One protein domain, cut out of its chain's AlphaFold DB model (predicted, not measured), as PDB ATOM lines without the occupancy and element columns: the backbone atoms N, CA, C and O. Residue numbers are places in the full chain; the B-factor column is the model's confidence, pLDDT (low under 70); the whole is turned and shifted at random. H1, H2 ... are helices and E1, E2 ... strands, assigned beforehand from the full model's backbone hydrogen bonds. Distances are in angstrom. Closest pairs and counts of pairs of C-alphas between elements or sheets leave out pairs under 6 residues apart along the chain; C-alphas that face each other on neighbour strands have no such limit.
ATOM      1  N   THR A  88     -58.504 -53.485  27.673       86.94
ATOM      2  CA  THR A  88     -57.645 -52.568  26.922       86.94
ATOM      3  C   THR A  88     -57.856 -52.750  25.433       86.94
ATOM      4  O   THR A  88     -57.589 -53.840  24.933       86.94
ATOM      5  N   HIS A  89     -58.217 -51.708  24.689       83.75
ATOM      6  CA  HIS A  89     -58.420 -51.793  23.232       83.75
ATOM      7  C   HIS A  89     -57.321 -51.101  22.421       83.75
ATOM      8  O   HIS A  89     -57.064 -51.470  21.266       83.75
ATOM      9  N   ARG A  90     -56.595 -50.172  23.051       83.56
ATOM     10  CA  ARG A  90     -55.446 -49.480  22.464       83.56
ATOM     11  C   ARG A  90     -54.280 -49.397  23.447       83.56
ATOM     12  O   ARG A  90     -54.453 -49.402  24.666       83.56
ATOM     13  N   GLN A  91     -53.064 -49.357  22.913       84.75
ATOM     14  CA  GLN A  91     -51.852 -49.156  23.696       84.75
ATOM     15  C   GLN A  91     -51.018 -48.005  23.140       84.75
ATOM     16  O   GLN A  91     -50.475 -48.056  22.028       84.75
ATOM     17  N   HIS A  92     -50.886 -46.983  23.975       86.44
ATOM     18  CA  HIS A  92     -50.007 -45.853  23.764       86.44
ATOM     19  C   HIS A  92     -48.609 -46.134  24.292       86.44
ATOM     20  O   HIS A  92     -48.407 -46.877  25.248       86.44
ATOM     21  N   ALA A  93     -47.639 -45.507  23.647       87.06
ATOM     22  CA  ALA A  93     -46.242 -45.529  24.023       87.06
ATOM     23  C   ALA A  93     -45.722 -44.101  24.136       87.06
ATOM     24  O   ALA A  93     -46.039 -43.270  23.284       87.06
ATOM     25  N   ALA A  94     -44.871 -43.833  25.123       90.56
ATOM     26  CA  ALA A  94     -44.198 -42.550  25.229       90.56
ATOM     27  C   ALA A  94     -42.760 -42.637  25.744       90.56
ATOM     28  O   ALA A  94     -42.456 -43.360  26.693       90.56
ATOM     29  N   LEU A  95     -41.877 -41.819  25.173       92.06
ATOM     30  CA  LEU A  95     -40.619 -41.467  25.823       92.06
ATOM     31  C   LEU A  95     -40.881 -40.311  26.789       92.06
ATOM     32  O   LEU A  95     -41.406 -39.273  26.377       92.06
ATOM     33  N   LEU A  96     -40.484 -40.470  28.050       94.38
ATOM     34  CA  LEU A  96     -40.580 -39.416  29.058       94.38
ATOM     35  C   LEU A  96     -39.224 -38.736  29.283       94.38
ATOM     36  O   LEU A  96     -38.161 -39.258  28.939       94.38
ATOM     37  N   SER A  97     -39.267 -37.540  29.861       92.19
ATOM     38  CA  SER A  97     -38.094 -36.837  30.389       92.19
ATOM     39  C   SER A  97     -38.449 -36.080  31.664       92.19
ATOM     40  O   SER A  97     -39.631 -35.891  31.948       92.19
ATOM     41  N   GLY A  98     -37.425 -35.627  32.384       88.38
ATOM     42  CA  GLY A  98     -37.567 -35.059  33.722       88.38
ATOM     43  C   GLY A  98     -37.284 -36.102  34.798       88.38
ATOM     44  O   GLY A  98     -37.017 -37.266  34.488       88.38
ATOM     45  N   GLU A  99     -37.330 -35.663  36.047       86.25
ATOM     46  CA  GLU A  99     -37.161 -36.504  37.228       86.25
ATOM     47  C   GLU A  99     -38.493 -36.627  37.972       86.25
ATOM     48  O   GLU A  99     -39.397 -35.811  37.792       86.25
ATOM     49  N   ALA A 100     -38.628 -37.658  38.809       84.06
ATOM     50  CA  ALA A 100     -39.855 -37.872  39.577       84.06
ATOM     51  C   ALA A 100     -40.181 -36.675  40.490       84.06
ATOM     52  O   ALA A 100     -41.346 -36.327  40.646       84.06
ATOM     53  N   GLU A 101     -39.153 -36.030  41.045       82.06
ATOM     54  CA  GLU A 101     -39.266 -34.904  41.981       82.06
ATOM     55  C   GLU A 101     -39.541 -33.572  41.271       82.06
ATOM     56  O   GLU A 101     -40.330 -32.762  41.749       82.06
ATOM     57  N   SER A 102     -38.918 -33.348  40.109       82.12
ATOM     58  CA  SER A 102     -39.060 -32.109  39.331       82.12
ATOM     59  C   SER A 102     -40.267 -32.112  38.385       82.12
ATOM     60  O   SER A 102     -40.531 -31.112  37.716       82.12
ATOM     61  N   GLY A 103     -40.944 -33.253  38.256       87.75
ATOM     62  CA  GLY A 103     -42.028 -33.482  37.310       87.75
ATOM     63  C   GLY A 103     -41.570 -34.129  36.001       87.75
ATOM     64  O   GLY A 103     -40.506 -33.835  35.445       87.75
ATOM     65  N   LEU A 104     -42.428 -35.013  35.488       94.19
ATOM     66  CA  LEU A 104     -42.233 -35.725  34.228       94.19
ATOM     67  C   LEU A 104     -42.973 -35.035  33.080       94.19
ATOM     68  O   LEU A 104     -44.055 -34.481  33.257       94.19
ATOM     69  N   ARG A 105     -42.419 -35.140  31.871       93.56
ATOM     70  CA  ARG A 105     -43.058 -34.673  30.632       93.56
ATOM     71  C   ARG A 105     -42.945 -35.696  29.510       93.56
ATOM     72  O   ARG A 105     -41.934 -36.394  29.388       93.56
ATOM     73  N   ILE A 106     -43.960 -35.728  28.653       93.56
ATOM     74  CA  ILE A 106     -43.986 -36.546  27.438       93.56
ATOM     75  C   ILE A 106     -43.124 -35.866  26.372       93.56
ATOM     76  O   ILE A 106     -43.384 -34.729  25.993       93.56
ATOM     77  N   VAL A 107     -42.083 -36.554  25.904       90.19
ATOM     78  CA  VAL A 107     -41.201 -36.069  24.828       90.19
ATOM     79  C   VAL A 107     -41.766 -36.436  23.467       90.19
ATOM     80  O   VAL A 107     -41.809 -35.611  22.565       90.19
ATOM     81  N   GLN A 108     -42.160 -37.696  23.327       84.50
ATOM     82  CA  GLN A 108     -42.681 -38.264  22.096       84.50
ATOM     83  C   GLN A 108     -43.732 -39.297  22.477       84.50
ATOM     84  O   GLN A 108     -43.460 -40.139  23.333       84.50
ATOM     85  N   ARG A 109     -44.902 -39.246  21.836       87.00
ATOM     86  CA  ARG A 109     -45.990 -40.219  22.000       87.00
ATOM     87  C   ARG A 109     -46.250 -40.920  20.673       87.00
ATOM     88  O   ARG A 109     -46.113 -40.319  19.610       87.00
ATOM     89  N   THR A 110     -46.642 -42.183  20.744       81.81
ATOM     90  CA  THR A 110     -47.227 -42.918  19.623       81.81
ATOM     91  C   THR A 110     -48.326 -43.872  20.103       81.81
ATOM     92  O   THR A 110     -48.481 -44.126  21.299       81.81
ATOM     93  N   CYS A 111     -49.110 -44.396  19.167       80.94
ATOM     94  CA  CYS A 111     -49.965 -45.560  19.343       80.94
ATOM     95  C   CYS A 111     -49.350 -46.720  18.552       80.94
ATOM     96  O   CYS A 111     -49.338 -46.695  17.320       80.94
ATOM     97  N   PHE A 112     -48.837 -47.734  19.255       72.50
ATOM     98  CA  PHE A 112     -48.131 -48.849  18.612       72.50
ATOM     99  C   PHE A 112     -48.931 -50.157  18.587       72.50
ATOM    100  O   PHE A 112     -48.567 -51.063  17.836       72.50
ATOM    101  N   MET A 113     -50.030 -50.255  19.347       73.69
ATOM    102  CA  MET A 113     -51.015 -51.332  19.198       73.69
ATOM    103  C   MET A 113     -52.429 -50.766  19.253       73.69
ATOM    104  O   MET A 113     -52.778 -50.026  20.168       73.69
ATOM    105  N   ASP A 114     -53.249 -51.160  18.286       70.06
ATOM    106  CA  ASP A 114     -54.654 -50.779  18.190       70.06
ATOM    107  C   ASP A 114     -55.447 -51.994  17.690       70.06
ATOM    108  O   ASP A 114     -55.036 -52.647  16.719       70.06
ATOM    109  N   ALA A 115     -56.566 -52.303  18.346       59.78
ATOM    110  CA  ALA A 115     -57.473 -53.373  17.943       59.78
ATOM    111  C   ALA A 115     -58.031 -53.190  16.514       59.78
ATOM    112  O   ALA A 115     -58.316 -54.178  15.844       59.78
ATOM    113  N   SER A 116     -58.131 -51.959  16.004       54.09
ATOM    114  CA  SER A 116     -58.528 -51.659  14.617       54.09
ATOM    115  C   SER A 116     -57.429 -51.964  13.591       54.09
ATOM    116  O   SER A 116     -57.719 -52.310  12.448       54.09
ATOM    117  N   LYS A 117     -56.156 -51.918  14.008       52.03
ATOM    118  CA  LYS A 117     -54.992 -52.351  13.213       52.03
ATOM    119  C   LYS A 117     -54.704 -53.848  13.398       52.03
ATOM    120  O   LYS A 117     -53.624 -54.328  13.041       52.03
ATOM    121  N   ALA A 118     -55.642 -54.597  13.987       48.09
ATOM    122  CA  ALA A 118     -55.553 -56.046  14.103       48.09
ATOM    123  C   ALA A 118     -55.473 -56.726  12.741       48.09
ATOM    124  O   ALA A 118     -56.017 -56.268  11.739       48.09
ATOM    125  N   ARG A 119     -54.762 -57.856  12.715       46.16
ATOM    126  CA  ARG A 119     -54.641 -58.729  11.544       46.16
ATOM    127  C   ARG A 119     -56.026 -59.060  10.968       46.16
ATOM    128  O   ARG A 119     -56.985 -59.242  11.717       46.16
ATOM    129  N   ARG A 120     -56.089 -59.228   9.639       42.09
ATOM    130  CA  ARG A 120     -57.243 -59.804   8.923       42.09
ATOM    131  C   ARG A 120     -57.760 -61.045   9.669       42.09
ATOM    132  O   ARG A 120     -57.007 -62.005   9.818       42.09
ATOM    133  N   GLY A 121     -59.009 -61.003  10.135       46.62
ATOM    134  CA  GLY A 121     -59.680 -62.113  10.827       46.62
ATOM    135  C   GLY A 121     -60.097 -61.833  12.275       46.62
ATOM    136  O   GLY A 121     -60.919 -62.571  12.808       46.62
ATOM    137  N   ARG A 122     -59.602 -60.764  12.913       50.81
ATOM    138  CA  ARG A 122     -60.108 -60.340  14.227       50.81
ATOM    139  C   ARG A 122     -61.317 -59.421  14.056       50.81
ATOM    140  O   ARG A 122     -61.273 -58.508  13.233       50.81
ATOM    141  N   ARG A 123     -62.382 -59.640  14.833       53.25
ATOM    142  CA  ARG A 123     -63.508 -58.696  14.894       53.25
ATOM    143  C   ARG A 123     -63.015 -57.383  15.510       53.25
ATOM    144  O   ARG A 123     -62.319 -57.408  16.532       53.25
ATOM    145  N   GLY A 124     -63.348 -56.254  14.884       55.62
ATOM    146  CA  GLY A 124     -63.104 -54.935  15.472       55.62
ATOM    147  C   GLY A 124     -63.694 -54.866  16.885       55.62
ATOM    148  O   GLY A 124     -64.726 -55.480  17.145       55.62
ATOM    149  N   GLY A 125     -63.001 -54.193  17.808       63.53
ATOM    150  CA  GLY A 125     -63.445 -54.059  19.201       63.53
ATOM    151  C   GLY A 125     -63.042 -55.195  20.152       63.53
ATOM    152  O   GLY A 125     -63.375 -55.130  21.325       63.53
ATOM    153  N   ARG A 193     -26.955 -63.073  37.439       86.25
ATOM    154  CA  ARG A 193     -26.098 -61.878  37.344       86.25
ATOM    155  C   ARG A 193     -26.904 -60.584  37.357       86.25
ATOM    156  O   ARG A 193     -26.365 -59.531  37.677       86.25
ATOM    157  N   GLN A 194     -28.173 -60.675  36.979       88.00
ATOM    158  CA  GLN A 194     -29.063 -59.545  36.781       88.00
ATOM    159  C   GLN A 194     -30.468 -59.909  37.232       88.00
ATOM    160  O   GLN A 194     -30.871 -61.077  37.203       88.00
ATOM    161  N   PHE A 195     -31.210 -58.884  37.621       88.62
ATOM    162  CA  PHE A 195     -32.577 -58.987  38.089       88.62
ATOM    163  C   PHE A 195     -33.438 -57.917  37.427       88.62
ATOM    164  O   PHE A 195     -32.961 -56.843  37.068       88.62
ATOM    165  N   VAL A 196     -34.724 -58.210  37.291       89.00
ATOM    166  CA  VAL A 196     -35.759 -57.217  37.037       89.00
ATOM    167  C   VAL A 196     -36.300 -56.778  38.387       89.00
ATOM    168  O   VAL A 196     -36.920 -57.578  39.086       89.00
ATOM    169  N   ALA A 197     -36.053 -55.523  38.745       92.00
ATOM    170  CA  ALA A 197     -36.681 -54.881  39.891       92.00
ATOM    171  C   ALA A 197     -37.968 -54.203  39.420       92.00
ATOM    172  O   ALA A 197     -37.923 -53.461  38.438       92.00
ATOM    173  N   ALA A 198     -39.089 -54.457  40.091       92.81
ATOM    174  CA  ALA A 198     -40.394 -53.918  39.729       92.81
ATOM    175  C   ALA A 198     -41.182 -53.456  40.957       92.81
ATOM    176  O   ALA A 198     -41.139 -54.113  41.998       92.81
ATOM    177  N   VAL A 199     -41.929 -52.362  40.799       95.44
ATOM    178  CA  VAL A 199     -42.905 -51.854  41.772       95.44
ATOM    179  C   VAL A 199     -44.237 -51.657  41.066       95.44
ATOM    180  O   VAL A 199     -44.261 -51.146  39.947       95.44
ATOM    181  N   GLN A 200     -45.332 -52.052  41.711       95.56
ATOM    182  CA  GLN A 200     -46.684 -51.926  41.171       95.56
ATOM    183  C   GLN A 200     -47.693 -51.480  42.225       95.56
ATOM    184  O   GLN A 200     -47.565 -51.832  43.400       95.56
ATOM    185  N   VAL A 201     -48.685 -50.702  41.801       96.69
ATOM    186  CA  VAL A 201     -49.690 -50.059  42.660       96.69
ATOM    187  C   VAL A 201     -51.005 -49.925  41.871       96.69
ATOM    188  O   VAL A 201     -50.947 -49.673  40.663       96.69
ATOM    189  N   PRO A 202     -52.176 -50.102  42.509       96.62
ATOM    190  CA  PRO A 202     -53.462 -49.771  41.909       96.62
ATOM    191  C   PRO A 202     -53.727 -48.259  41.975       96.62
ATOM    192  O   PRO A 202     -53.292 -47.571  42.898       96.62
ATOM    193  N   PHE A 203     -54.461 -47.738  41.002       96.75
ATOM    194  CA  PHE A 203     -54.749 -46.322  40.840       96.75
ATOM    195  C   PHE A 203     -56.230 -46.075  40.559       96.75
ATOM    196  O   PHE A 203     -56.882 -46.867  39.887       96.75
ATOM    197  N   ARG A 204     -56.730 -44.931  41.015       95.50
ATOM    198  CA  ARG A 204     -58.018 -44.353  40.636       95.50
ATOM    199  C   ARG A 204     -57.824 -43.323  39.528       95.50
ATOM    200  O   ARG A 204     -56.870 -42.537  39.578       95.50
ATOM    201  N   ALA A 205     -58.730 -43.298  38.557       92.25
ATOM    202  CA  ALA A 205     -58.670 -42.414  37.395       92.25
ATOM    203  C   ALA A 205     -59.346 -41.044  37.628       92.25
ATOM    204  O   ALA A 205     -60.257 -40.660  36.907       92.25
ATOM    205  N   GLU A 206     -58.907 -40.272  38.629       86.50
ATOM    206  CA  GLU A 206     -59.607 -39.032  39.029       86.50
ATOM    207  C   GLU A 206     -59.546 -37.896  37.996       86.50
ATOM    208  O   GLU A 206     -60.454 -37.073  37.916       86.50
ATOM    209  N   ARG A 207     -58.441 -37.793  37.249       89.31
ATOM    210  CA  ARG A 207     -58.166 -36.675  36.325       89.31
ATOM    211  C   ARG A 207     -57.708 -37.158  34.951       89.31
ATOM    212  O   ARG A 207     -57.025 -36.414  34.247       89.31
ATOM    213  N   LEU A 208     -58.047 -38.394  34.590       86.69
ATOM    214  CA  LEU A 208     -57.599 -39.037  33.353       86.69
ATOM    215  C   LEU A 208     -58.006 -38.212  32.119       86.69
ATOM    216  O   LEU A 208     -57.143 -37.767  31.358       86.69
ATOM    217  N   ASP A 209     -59.296 -37.884  32.020       82.88
ATOM    218  CA  ASP A 209     -59.866 -37.092  30.921       82.88
ATOM    219  C   ASP A 209     -59.263 -35.686  30.853       82.88
ATOM    220  O   ASP A 209     -58.885 -35.206  29.787       82.88
ATOM    221  N   ALA A 210     -59.090 -35.041  32.010       81.25
ATOM    222  CA  ALA A 210     -58.505 -33.705  32.099       81.25
ATOM    223  C   ALA A 210     -57.036 -33.664  31.640       81.25
ATOM    224  O   ALA A 210     -56.557 -32.621  31.194       81.25
ATOM    225  N   ARG A 211     -56.299 -34.779  31.753       89.44
ATOM    226  CA  ARG A 211     -54.932 -34.898  31.222       89.44
ATOM    227  C   ARG A 211     -54.909 -35.230  29.730       89.44
ATOM    228  O   ARG A 211     -53.954 -34.839  29.062       89.44
ATOM    229  N   GLY A 212     -55.900 -35.965  29.220       83.25
ATOM    230  CA  GLY A 212     -56.018 -36.327  27.799       83.25
ATOM    231  C   GLY A 212     -54.865 -37.191  27.261       83.25
ATOM    232  O   GLY A 212     -54.585 -37.201  26.057       83.25
ATOM    233  N   VAL A 213     -54.133 -37.884  28.144       83.88
ATOM    234  CA  VAL A 213     -52.968 -38.701  27.753       83.88
ATOM    235  C   VAL A 213     -53.374 -40.113  27.336       83.88
ATOM    236  O   VAL A 213     -52.758 -40.655  26.423       83.88
ATOM    237  N   VAL A 214     -54.378 -40.697  27.979       86.25
ATOM    238  CA  VAL A 214     -54.993 -41.986  27.633       86.25
ATOM    239  C   VAL A 214     -56.461 -41.950  28.040       86.25
ATOM    240  O   VAL A 214     -56.807 -41.207  28.956       86.25
ATOM    241  N   GLU A 215     -57.294 -42.736  27.368       88.62
ATOM    242  CA  GLU A 215     -58.700 -42.935  27.738       88.62
ATOM    243  C   GLU A 215     -58.866 -44.127  28.703       88.62
ATOM    244  O   GLU A 215     -57.920 -44.876  28.968       88.62
ATOM    245  N   ALA A 216     -60.070 -44.295  29.261       87.38
ATOM    246  CA  ALA A 216     -60.356 -45.289  30.300       87.38
ATOM    247  C   ALA A 216     -60.168 -46.752  29.852       87.38
ATOM    248  O   ALA A 216     -59.924 -47.611  30.692       87.38
ATOM    249  N   ASP A 217     -60.252 -47.040  28.552       87.12
ATOM    250  CA  ASP A 217     -60.070 -48.370  27.957       87.12
ATOM    251  C   ASP A 217     -58.727 -48.502  27.202       87.12
ATOM    252  O   ASP A 217     -58.484 -49.447  26.437       87.12
ATOM    253  N   GLU A 218     -57.812 -47.557  27.430       88.94
ATOM    254  CA  GLU A 218     -56.496 -47.512  26.810       88.94
ATOM    255  C   GLU A 218     -55.385 -47.755  27.831       88.94
ATOM    256  O   GLU A 218     -55.456 -47.410  29.007       88.94
ATOM    257  N   SER A 219     -54.290 -48.345  27.357       89.81
ATOM    258  CA  SER A 219     -53.095 -48.565  28.171       89.81
ATOM    259  C   SER A 219     -51.965 -47.627  27.781       89.81
ATOM    260  O   SER A 219     -51.838 -47.216  26.625       89.81
ATOM    261  N   PHE A 220     -51.093 -47.341  28.743       90.94
ATOM    262  CA  PHE A 220     -49.933 -46.483  28.561       90.94
ATOM    263  C   PHE A 220     -48.646 -47.233  28.880       90.94
ATOM    264  O   PHE A 220     -48.463 -47.756  29.976       90.94
ATOM    265  N   VAL A 221     -47.725 -47.256  27.927       90.56
ATOM    266  CA  VAL A 221     -46.362 -47.754  28.092       90.56
ATOM    267  C   VAL A 221     -45.415 -46.569  28.029       90.56
ATOM    268  O   VAL A 221     -45.531 -45.722  27.144       90.56
ATOM    269  N   CYS A 222     -44.436 -46.508  28.921       91.31
ATOM    270  CA  CYS A 222     -43.445 -45.447  28.884       91.31
ATOM    271  C   CYS A 222     -42.020 -45.931  29.102       91.31
ATOM    272  O   CYS A 222     -41.776 -46.927  29.780       91.31
ATOM    273  N   TRP A 223     -41.075 -45.180  28.538       91.44
ATOM    274  CA  TRP A 223     -39.647 -45.330  28.790       91.44
ATOM    275  C   TRP A 223     -39.132 -44.083  29.485       91.44
ATOM    276  O   TRP A 223     -39.355 -42.966  29.013       91.44
ATOM    277  N   LEU A 224     -38.421 -44.287  30.589       90.75
ATOM    278  CA  LEU A 224     -37.825 -43.213  31.367       90.75
ATOM    279  C   LEU A 224     -36.305 -43.379  31.379       90.75
ATOM    280  O   LEU A 224     -35.807 -44.387  31.894       90.75
ATOM    281  N   PRO A 225     -35.558 -42.425  30.802       87.81
ATOM    282  CA  PRO A 225     -34.118 -42.342  30.979       87.81
ATOM    283  C   PRO A 225     -33.752 -42.204  32.452       87.81
ATOM    284  O   PRO A 225     -34.356 -41.427  33.180       87.81
ATOM    285  N   ASP A 226     -32.728 -42.940  32.854       81.88
ATOM    286  CA  ASP A 226     -32.083 -42.840  34.156       81.88
ATOM    287  C   ASP A 226     -30.558 -42.852  33.947       81.88
ATOM    288  O   ASP A 226     -30.073 -43.230  32.876       81.88
ATOM    289  N   ALA A 227     -29.786 -42.474  34.965       76.00
ATOM    290  CA  ALA A 227     -28.327 -42.356  34.916       76.00
ATOM    291  C   ALA A 227     -27.611 -43.635  34.445       76.00
ATOM    292  O   ALA A 227     -26.470 -43.584  33.992       76.00
ATOM    293  N   VAL A 228     -28.260 -44.796  34.564       76.69
ATOM    294  CA  VAL A 228     -27.643 -46.105  34.305       76.69
ATOM    295  C   VAL A 228     -28.424 -46.977  33.315       76.69
ATOM    296  O   VAL A 228     -28.128 -48.164  33.198       76.69
ATOM    297  N   GLY A 229     -29.433 -46.429  32.628       85.38
ATOM    298  CA  GLY A 229     -30.196 -47.168  31.619       85.38
ATOM    299  C   GLY A 229     -31.595 -46.609  31.363       85.38
ATOM    300  O   GLY A 229     -31.849 -45.422  31.553       85.38
ATOM    301  N   LEU A 230     -32.512 -47.482  30.937       87.81
ATOM    302  CA  LEU A 230     -33.934 -47.156  30.794       87.81
ATOM    303  C   LEU A 230     -34.770 -47.916  31.829       87.81
ATOM    304  O   LEU A 230     -34.597 -49.120  32.036       87.81
ATOM    305  N   GLN A 231     -35.708 -47.207  32.446       91.50
ATOM    306  CA  GLN A 231     -36.839 -47.800  33.152       91.50
ATOM    307  C   GLN A 231     -38.015 -47.908  32.180       91.50
ATOM    308  O   GLN A 231     -38.122 -47.120  31.236       91.50
ATOM    309  N   MET A 232     -38.898 -48.870  32.416       90.00
ATOM    310  CA  MET A 232     -40.120 -49.034  31.643       90.00
ATOM    311  C   MET A 232     -41.319 -49.062  32.581       90.00
ATOM    312  O   MET A 232     -41.316 -49.794  33.571       90.00
ATOM    313  N   GLY A 233     -42.319 -48.242  32.277       91.75
ATOM    314  CA  GLY A 233     -43.597 -48.200  32.973       91.75
ATOM    315  C   GLY A 233     -44.707 -48.750  32.094       91.75
ATOM    316  O   GLY A 233     -44.676 -48.578  30.874       91.75
ATOM    317  N   VAL A 234     -45.679 -49.422  32.702       91.38
ATOM    318  CA  VAL A 234     -46.888 -49.874  32.021       91.38
ATOM    319  C   VAL A 234     -48.098 -49.658  32.918       91.38
ATOM    320  O   VAL A 234     -48.072 -50.041  34.085       91.38
ATOM    321  N   PHE A 235     -49.140 -49.057  32.358       94.00
ATOM    322  CA  PHE A 235     -50.382 -48.703  33.029       94.00
ATOM    323  C   PHE A 235     -51.544 -49.250  32.215       94.00
ATOM    324  O   PHE A 235     -51.588 -49.055  30.998       94.00
ATOM    325  N   TYR A 236     -52.451 -49.952  32.879       92.62
ATOM    326  CA  TYR A 236     -53.601 -50.594  32.255       92.62
ATOM    327  C   TYR A 236     -54.874 -50.260  33.026       92.62
ATOM    328  O   TYR A 236     -54.791 -50.171  34.258       92.62
ATOM    329  N   PRO A 237     -56.025 -50.177  32.335       93.62
ATOM    330  CA  PRO A 237     -57.333 -50.306  32.960       93.62
ATOM    331  C   PRO A 237     -57.351 -51.563  33.828       93.62
ATOM    332  O   PRO A 237     -56.748 -52.575  33.460       93.62
ATOM    333  N   PHE A 238     -57.969 -51.490  34.997       93.56
ATOM    334  CA  PHE A 238     -57.834 -52.493  36.042       93.56
ATOM    335  C   PHE A 238     -59.129 -52.676  36.797       93.56
ATOM    336  O   PHE A 238     -59.823 -51.717  37.113       93.56
ATOM    337  N   GLN A 239     -59.388 -53.927  37.142       90.88
ATOM    338  CA  GLN A 239     -60.506 -54.315  37.963       90.88
ATOM    339  C   GLN A 239     -60.012 -55.271  39.035       90.88
ATOM    340  O   GLN A 239     -59.354 -56.280  38.759       90.88
ATOM    341  N   ASP A 240     -60.328 -54.936  40.280       89.06
ATOM    342  CA  ASP A 240     -59.860 -55.683  41.433       89.06
ATOM    343  C   ASP A 240     -60.861 -55.607  42.583       89.06
ATOM    344  O   ASP A 240     -60.963 -54.566  43.234       89.06
ATOM    345  N   PRO A 241     -61.550 -56.715  42.901       87.38
ATOM    346  CA  PRO A 241     -62.457 -56.774  44.045       87.38
ATOM    347  C   PRO A 241     -61.776 -56.424  45.375       87.38
ATOM    348  O   PRO A 241     -62.424 -55.943  46.301       87.38
ATOM    349  N   LEU A 242     -60.457 -56.634  45.478       90.56
ATOM    350  CA  LEU A 242     -59.680 -56.297  46.671       90.56
ATOM    351  C   LEU A 242     -59.205 -54.838  46.714       90.56
ATOM    352  O   LEU A 242     -58.684 -54.423  47.748       90.56
ATOM    353  N   SER A 243     -59.398 -54.068  45.639       91.06
ATOM    354  CA  SER A 243     -59.163 -52.619  45.556       91.06
ATOM    355  C   SER A 243     -60.310 -51.975  44.759       91.06
ATOM    356  O   SER A 243     -60.073 -51.430  43.683       91.06
ATOM    357  N   PRO A 244     -61.560 -52.026  45.256       89.69
ATOM    358  CA  PRO A 244     -62.761 -51.764  44.452       89.69
ATOM    359  C   PRO A 244     -62.870 -50.330  43.921       89.69
ATOM    360  O   PRO A 244     -63.688 -50.054  43.056       89.69
ATOM    361  N   SER A 245     -62.063 -49.405  44.443       91.62
ATOM    362  CA  SER A 245     -62.022 -48.019  43.983       91.62
ATOM    363  C   SER A 245     -60.879 -47.713  43.011       91.62
ATOM    364  O   SER A 245     -60.532 -46.538  42.856       91.62
ATOM    365  N   ALA A 246     -60.190 -48.740  42.517       93.69
ATOM    366  CA  ALA A 246     -59.122 -48.613  41.540       93.69
ATOM    367  C   ALA A 246     -59.633 -49.014  40.158       93.69
ATOM    368  O   ALA A 246     -60.189 -50.096  39.996       93.69
ATOM    369  N   ASP A 247     -59.360 -48.161  39.178       93.12
ATOM    370  CA  ASP A 247     -59.775 -48.319  37.779       93.12
ATOM    371  C   ASP A 247     -58.563 -48.562  36.870       93.12
ATOM    372  O   ASP A 247     -58.695 -48.886  35.695       93.12
ATOM    373  N   PHE A 248     -57.357 -48.377  37.411       95.00
ATOM    374  CA  PHE A 248     -56.084 -48.600  36.744       95.00
ATOM    375  C   PHE A 248     -55.121 -49.342  37.667       95.00
ATOM    376  O   PHE A 248     -55.224 -49.313  38.893       95.00
ATOM    377  N   TYR A 249     -54.109 -49.970  37.086       94.56
ATOM    378  CA  TYR A 249     -52.909 -50.340  37.820       94.56
ATOM    379  C   TYR A 249     -51.684 -49.941  37.009       94.56
ATOM    380  O   TYR A 249     -51.698 -49.947  35.777       94.56
ATOM    381  N   GLY A 250     -50.615 -49.595  37.715       95.06
ATOM    382  CA  GLY A 250     -49.331 -49.256  37.120       95.06
ATOM    383  C   GLY A 250     -48.231 -50.161  37.644       95.06
ATOM    384  O   GLY A 250     -48.234 -50.539  38.817       95.06
ATOM    385  N   ILE A 251     -47.267 -50.477  36.788       94.56
ATOM    386  CA  ILE A 251     -46.015 -51.142  37.145       94.56
ATOM    387  C   ILE A 251     -44.849 -50.413  36.490       94.56
ATOM    388  O   ILE A 251     -44.863 -50.172  35.286       94.56
ATOM    389  N   VAL A 252     -43.813 -50.092  37.263       94.00
ATOM    390  CA  VAL A 252     -42.527 -49.623  36.733       94.00
ATOM    391  C   VAL A 252     -41.465 -50.645  37.079       94.00
ATOM    392  O   VAL A 252     -41.387 -51.128  38.209       94.00
ATOM    393  N   TYR A 253     -40.638 -50.980  36.097       92.12
ATOM    394  CA  TYR A 253     -39.550 -51.918  36.277       92.12
ATOM    395  C   TYR A 253     -38.301 -51.522  35.502       92.12
ATOM    396  O   TYR A 253     -38.313 -50.724  34.563       92.12
ATOM    397  N   ARG A 254     -37.188 -52.125  35.908       90.44
ATOM    398  CA  ARG A 254     -35.878 -51.948  35.286       90.44
ATOM    399  C   ARG A 254     -35.033 -53.201  35.440       90.44
ATOM    400  O   ARG A 254     -35.277 -54.021  36.324       90.44
ATOM    401  N   VAL A 255     -33.984 -53.293  34.636       89.62
ATOM    402  CA  VAL A 255     -32.910 -54.265  34.853       89.62
ATOM    403  C   VAL A 255     -31.887 -53.670  35.827       89.62
ATOM    404  O   VAL A 255     -31.488 -52.513  35.682       89.62
ATOM    405  N   VAL A 256     -31.471 -54.456  36.820       89.94
ATOM    406  CA  VAL A 256     -30.384 -54.138  37.758       89.94
ATOM    407  C   VAL A 256     -29.369 -55.276  37.802       89.94
ATOM    408  O   VAL A 256     -29.731 -56.452  37.725       89.94
ATOM    409  N   ASP A 257     -28.094 -54.935  37.952       88.88
ATOM    410  CA  ASP A 257     -27.045 -55.923  38.196       88.88
ATOM    411  C   ASP A 257     -27.103 -56.439  39.637       88.88
ATOM    412  O   ASP A 257     -27.550 -55.738  40.548       88.88
ATOM    413  N   ALA A 258     -26.613 -57.659  39.858       86.00
ATOM    414  CA  ALA A 258     -26.637 -58.310  41.168       86.00
ATOM    415  C   ALA A 258     -25.956 -57.486  42.277       86.00
ATOM    416  O   ALA A 258     -26.422 -57.502  43.411       86.00
ATOM    417  N   SER A 259     -24.898 -56.730  41.957       83.62
ATOM    418  CA  SER A 259     -24.215 -55.853  42.918       83.62
ATOM    419  C   SER A 259     -25.102 -54.704  43.398       83.62
ATOM    420  O   SER A 259     -25.117 -54.387  44.582       83.62
ATOM    421  N   ARG A 260     -25.891 -54.106  42.499       75.38
ATOM    422  CA  ARG A 260     -26.847 -53.034  42.826       75.38
ATOM    423  C   ARG A 260     -28.135 -53.566  43.438       75.38
ATOM    424  O   ARG A 260     -28.791 -52.850  44.183       75.38
ATOM    425  N   ALA A 261     -28.482 -54.818  43.154       73.44
ATOM    426  CA  ALA A 261     -29.597 -55.504  43.797       73.44
ATOM    427  C   ALA A 261     -29.360 -55.759  45.298       73.44
ATOM    428  O   ALA A 261     -30.308 -56.140  45.981       73.44
ATOM    429  N   ALA A 262     -28.139 -55.558  45.812       72.56
ATOM    430  CA  ALA A 262     -27.842 -55.651  47.240       72.56
ATOM    431  C   ALA A 262     -28.552 -54.553  48.053       72.56
ATOM    432  O   ALA A 262     -29.067 -54.837  49.131       72.56
ATOM    433  N   ASP A 263     -28.675 -53.339  47.505       86.44
ATOM    434  CA  ASP A 263     -29.454 -52.251  48.110       86.44
ATOM    435  C   ASP A 263     -30.887 -52.232  47.555       86.44
ATOM    436  O   ASP A 263     -31.295 -51.388  46.749       86.44
ATOM    437  N   ARG A 264     -31.660 -53.248  47.952       90.44
ATOM    438  CA  ARG A 264     -33.042 -53.437  47.486       90.44
ATOM    439  C   ARG A 264     -33.942 -52.260  47.849       90.44
ATOM    440  O   ARG A 264     -34.771 -51.870  47.029       90.44
ATOM    441  N   ALA A 265     -33.779 -51.713  49.053       92.62
ATOM    442  CA  ALA A 265     -34.626 -50.644  49.567       92.62
ATOM    443  C   ALA A 265     -34.493 -49.385  48.704       92.62
ATOM    444  O   ALA A 265     -35.496 -48.884  48.199       92.62
ATOM    445  N   ALA A 266     -33.264 -48.938  48.421       91.12
ATOM    446  CA  ALA A 266     -33.063 -47.755  47.588       91.12
ATOM    447  C   ALA A 266     -33.546 -47.957  46.143       91.12
ATOM    448  O   ALA A 266     -34.023 -47.018  45.502       91.12
ATOM    449  N   VAL A 267     -33.433 -49.176  45.600       91.81
ATOM    450  CA  VAL A 267     -33.970 -49.496  44.268       91.81
ATOM    451  C   VAL A 267     -35.495 -49.379  44.243       91.81
ATOM    452  O   VAL A 267     -36.026 -48.754  43.323       91.81
ATOM    453  N   PHE A 268     -36.197 -49.953  45.222       94.88
ATOM    454  CA  PHE A 268     -37.659 -49.918  45.255       94.88
ATOM    455  C   PHE A 268     -38.221 -48.541  45.590       94.88
ATOM    456  O   PHE A 268     -39.209 -48.152  44.976       94.88
ATOM    457  N   GLU A 269     -37.573 -47.764  46.457       94.31
ATOM    458  CA  GLU A 269     -38.013 -46.393  46.737       94.31
ATOM    459  C   GLU A 269     -37.921 -45.504  45.488       94.31
ATOM    460  O   GLU A 269     -38.898 -44.846  45.130       94.31
ATOM    461  N   ARG A 270     -36.822 -45.585  44.719       92.19
ATOM    462  CA  ARG A 270     -36.713 -44.868  43.431       92.19
ATOM    463  C   ARG A 270     -37.771 -45.307  42.421       92.19
ATOM    464  O   ARG A 270     -38.398 -44.468  41.785       92.19
ATOM    465  N   LEU A 271     -37.983 -46.617  42.267       94.31
ATOM    466  CA  LEU A 271     -39.013 -47.134  41.360       94.31
ATOM    467  C   LEU A 271     -40.424 -46.727  41.801       94.31
ATOM    468  O   LEU A 271     -41.260 -46.426  40.953       94.31
ATOM    469  N   SER A 272     -40.682 -46.685  43.111       96.31
ATOM    470  CA  SER A 272     -41.950 -46.219  43.670       96.31
ATOM    471  C   SER A 272     -42.165 -44.735  43.379       96.31
ATOM    472  O   SER A 272     -43.270 -44.367  42.990       96.31
ATOM    473  N   ALA A 273     -41.142 -43.889  43.533       95.50
ATOM    474  CA  ALA A 273     -41.231 -42.471  43.186       95.50
ATOM    475  C   ALA A 273     -41.539 -42.282  41.692       95.50
ATOM    476  O   ALA A 273     -42.485 -41.574  41.345       95.50
ATOM    477  N   THR A 274     -40.829 -43.000  40.811       95.44
ATOM    478  CA  THR A 274     -41.104 -42.984  39.366       95.44
ATOM    479  C   THR A 274     -42.538 -43.409  39.051       95.44
ATOM    480  O   THR A 274     -43.226 -42.735  38.287       95.44
ATOM    481  N   LEU A 275     -43.002 -44.524  39.624       96.62
ATOM    482  CA  LEU A 275     -44.345 -45.058  39.388       96.62
ATOM    483  C   LEU A 275     -45.433 -44.030  39.720       96.62
ATOM    484  O   LEU A 275     -46.380 -43.867  38.954       96.62
ATOM    485  N   LEU A 276     -45.280 -43.323  40.839       96.94
ATOM    486  CA  LEU A 276     -46.242 -42.320  41.288       96.94
ATOM    487  C   LEU A 276     -46.193 -41.055  40.433       96.94
ATOM    488  O   LEU A 276     -47.249 -40.548  40.071       96.94
ATOM    489  N   ALA A 277     -44.999 -40.598  40.050       96.56
ATOM    490  CA  ALA A 277     -44.842 -39.441  39.172       96.56
ATOM    491  C   ALA A 277     -45.447 -39.686  37.778       96.56
ATOM    492  O   ALA A 277     -46.067 -38.796  37.198       96.56
ATOM    493  N   VAL A 278     -45.319 -40.906  37.234       96.56
ATOM    494  CA  VAL A 278     -46.009 -41.264  35.984       96.56
ATOM    495  C   VAL A 278     -47.521 -41.341  36.203       96.56
ATOM    496  O   VAL A 278     -48.268 -40.848  35.364       96.56
ATOM    497  N   GLY A 279     -47.982 -41.894  37.329       96.44
ATOM    498  CA  GLY A 279     -49.401 -41.863  37.692       96.44
ATOM    499  C   GLY A 279     -49.961 -40.435  37.692       96.44
ATOM    500  O   GLY A 279     -50.947 -40.159  37.019       96.44
ATOM    501  N   GLU A 280     -49.278 -39.494  38.342       95.44
ATOM    502  CA  GLU A 280     -49.690 -38.087  38.386       95.44
ATOM    503  C   GLU A 280     -49.711 -37.415  37.002       95.44
ATOM    504  O   GLU A 280     -50.637 -36.648  36.693       95.44
ATOM    505  N   LEU A 281     -48.722 -37.724  36.154       95.38
ATOM    506  CA  LEU A 281     -48.671 -37.276  34.759       95.38
ATOM    507  C   LEU A 281     -49.911 -37.738  33.978       95.38
ATOM    508  O   LEU A 281     -50.452 -36.972  33.184       95.38
ATOM    509  N   LEU A 282     -50.374 -38.963  34.234       94.88
ATOM    510  CA  LEU A 282     -51.578 -39.535  33.628       94.88
ATOM    511  C   LEU A 282     -52.880 -39.076  34.301       94.88
ATOM    512  O   LEU A 282     -53.951 -39.342  33.774       94.88
ATOM    513  N   GLY A 283     -52.818 -38.371  35.435       95.25
ATOM    514  CA  GLY A 283     -54.017 -37.962  36.180       95.25
ATOM    515  C   GLY A 283     -54.580 -39.073  37.068       95.25
ATOM    516  O   GLY A 283     -55.755 -39.043  37.430       95.25
ATOM    517  N   LEU A 284     -53.734 -40.036  37.423       96.12
ATOM    518  CA  LEU A 284     -54.041 -41.174  38.273       96.12
ATOM    519  C   LEU A 284     -53.633 -40.901  39.727       96.12
ATOM    520  O   LEU A 284     -52.569 -40.336  39.991       96.12
ATOM    521  N   GLN A 285     -54.443 -41.365  40.676       96.56
ATOM    522  CA  GLN A 285     -54.150 -41.300  42.108       96.56
ATOM    523  C   GLN A 285     -53.964 -42.709  42.672       96.56
ATOM    524  O   GLN A 285     -54.808 -43.576  42.488       96.56
ATOM    525  N   ALA A 286     -52.850 -42.961  43.353       96.50
ATOM    526  CA  ALA A 286     -52.569 -44.277  43.916       96.50
ATOM    527  C   ALA A 286     -53.517 -44.633  45.075       96.50
ATOM    528  O   ALA A 286     -53.714 -43.827  45.982       96.50
ATOM    529  N   VAL A 287     -54.020 -45.868  45.084       95.19
ATOM    530  CA  VAL A 287     -54.991 -46.382  46.062       95.19
ATOM    531  C   VAL A 287     -54.291 -47.278  47.088       95.19
ATOM    532  O   VAL A 287     -53.521 -48.167  46.721       95.19
ATOM    533  N   ASP A 288     -54.546 -47.041  48.380       94.00
ATOM    534  CA  ASP A 288     -54.151 -47.902  49.510       94.00
ATOM    535  C   ASP A 288     -52.690 -48.382  49.489       94.00
ATOM    536  O   ASP A 288     -52.370 -49.518  49.837       94.00
ATOM    537  N   ARG A 289     -51.766 -47.497  49.088       94.12
ATOM    538  CA  ARG A 289     -50.360 -47.823  48.772       94.12
ATOM    539  C   ARG A 289     -49.661 -48.715  49.798       94.12
ATOM    540  O   ARG A 289     -48.860 -49.559  49.418       94.12
ATOM    541  N   ARG A 290     -49.910 -48.507  51.094       93.12
ATOM    542  CA  ARG A 290     -49.262 -49.284  52.166       93.12
ATOM    543  C   ARG A 290     -49.672 -50.759  52.146       93.12
ATOM    544  O   ARG A 290     -48.869 -51.626  52.482       93.12
ATOM    545  N   GLU A 291     -50.898 -51.037  51.727       92.81
ATOM    546  CA  GLU A 291     -51.481 -52.376  51.701       92.81
ATOM    547  C   GLU A 291     -51.303 -53.043  50.337       92.81
ATOM    548  O   GLU A 291     -50.994 -54.233  50.261       92.81
ATOM    549  N   THR A 292     -51.449 -52.271  49.258       93.56
ATOM    550  CA  THR A 292     -51.555 -52.797  47.895       93.56
ATOM    551  C   THR A 292     -50.235 -52.834  47.132       93.56
ATOM    552  O   THR A 292     -50.104 -53.639  46.206       93.56
ATOM    553  N   ARG A 293     -49.231 -52.029  47.520       95.62
ATOM    554  CA  ARG A 293     -47.941 -51.943  46.812       95.62
ATOM    555  C   ARG A 293     -47.257 -53.304  46.725       95.62
ATOM    556  O   ARG A 293     -46.948 -53.938  47.735       95.62
ATOM    557  N   GLY A 294     -46.986 -53.714  45.493       94.56
ATOM    558  CA  GLY A 294     -46.222 -54.901  45.150       94.56
ATOM    559  C   GLY A 294     -44.785 -54.562  44.792       94.56
ATOM    560  O   GLY A 294     -44.546 -53.630  44.027       94.56
ATOM    561  N   GLU A 295     -43.838 -55.352  45.286       94.69
ATOM    562  CA  GLU A 295     -42.417 -55.241  44.957       94.69
ATOM    563  C   GLU A 295     -41.884 -56.611  44.549       94.69
ATOM    564  O   GLU A 295     -42.149 -57.619  45.208       94.69
ATOM    565  N   ALA A 296     -41.119 -56.662  43.462       90.75
ATOM    566  CA  ALA A 296     -40.541 -57.907  42.981       90.75
ATOM    567  C   ALA A 296     -39.109 -57.708  42.491       90.75
ATOM    568  O   ALA A 296     -38.780 -56.720  41.839       90.75
ATOM    569  N   MET A 297     -38.265 -58.699  42.781       89.25
ATOM    570  CA  MET A 297     -36.922 -58.824  42.224       89.25
ATOM    571  C   MET A 297     -36.833 -60.184  41.538       89.25
ATOM    572  O   MET A 297     -36.663 -61.209  42.198       89.25
ATOM    573  N   VAL A 298     -37.014 -60.199  40.222       85.50
ATOM    574  CA  VAL A 298     -37.111 -61.433  39.435       85.50
ATOM    575  C   VAL A 298     -35.773 -61.693  38.751       85.50
ATOM    576  O   VAL A 298     -35.284 -60.810  38.050       85.50
ATOM    577  N   PRO A 299     -35.150 -62.869  38.915       82.75
ATOM    578  CA  PRO A 299     -33.890 -63.158  38.246       82.75
ATOM    579  C   PRO A 299     -34.064 -63.150  36.725       82.75
ATOM    580  O   PRO A 299     -34.987 -63.763  36.184       82.75
ATOM    581  N   VAL A 300     -33.138 -62.492  36.029       81.94
ATOM    582  CA  VAL A 300     -33.013 -62.609  34.575       81.94
ATOM    583  C   VAL A 300     -32.397 -63.979  34.304       81.94
ATOM    584  O   VAL A 300     -31.192 -64.186  34.482       81.94
TER     585      VAL A 300
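AT A GLANCE: This is residues 88 to 125 and 193 to 300 of the 409 residues of an uncharacterized protein of Acidobacteria bacterium (UniProt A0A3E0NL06). What does the model look like? One twisted sheet of seven strands curls round a long helix, H2, which packs on one face of it in two layers, helix over sheet. Of the two four-residue helices, H1 is off the sheet near the last residues of H2, and H3 only grazes the sheet. What is it made of, and how large is it? The printed part has 146 residues with three named helices and seven named strands, in the order E1 E2 E3 H1 E4 E5 E6 H2 H3 E7, class mixed; the sheet, E2 E1 E4 E5 E6 E3 E7, is mixed too. It is compact, with a radius of gyration of the C-alphas of 15.7 A and spans of 48 by 33 by 29 A.

HOW THE PARTS SIT: How is the sheet joined? E4, residues 218 to 226, E5, 229 to 237, and E6, 248 to 257, form a meander, each strand the antiparallel neighbour of the one before, with N 222 and O 233 at 2.9 A and N 234 and O 251 at 2.8 A. E1, residues 90 to 99, is parallel to E4, with N 94 and O 221 at 2.8 A, and forms a hairpin with edge strand E2, residues 103 to 114, with N 95 and O 108 at 3.0 A. E3, residues 194 to 204, is antiparallel to E6, with N 199 and O 252 at 2.9 A, and to edge strand E7, residues 294 to 299, with N 198 and O 296 at 2.9 A. Where are the helices? H2, residues 264 to 282, is on the sheet, with the C-alphas of Val 252 and Leu 275, the closest of E6 and H2, 5.6 A apart; every O i to N i+4 pair in it is within hydrogen-bond range. H1, residues 208 to 211, only just touches H2, at its residues 281 to 282 alone, with 3 pairs of C-alphas within 8 A, the closest those of Leu 208 and Leu 282, 6.0 A. H3, residues 289 to 292, only grazes the sheet; E6, H2, H3 and E7 form a split strand-helix-strand unit, with E3 between its two strands and a right-handed crossover.

IN THESE COORDINATES: Where do the strands begin and end? E1 begins at C-alpha 90 (-55.446, -49.480, 22.464), and E7 ends at C-alpha 299 (-33.890, -63.158, 38.246). How long are the longer elements? E3 measures 32.9 A, E6 30.0 A, E2 28.7 A and H2 27.0 A, from first to last C-alpha.

THE WHOLE: Is anything missing? Residues 126 to 192 are not printed, and C-alphas 125 and 193 are 42.3 A apart across the cut. Are any links long, and where is confidence low? Of the links that are printed whole, none is long; residues 115 to 125 have pLDDT under 70.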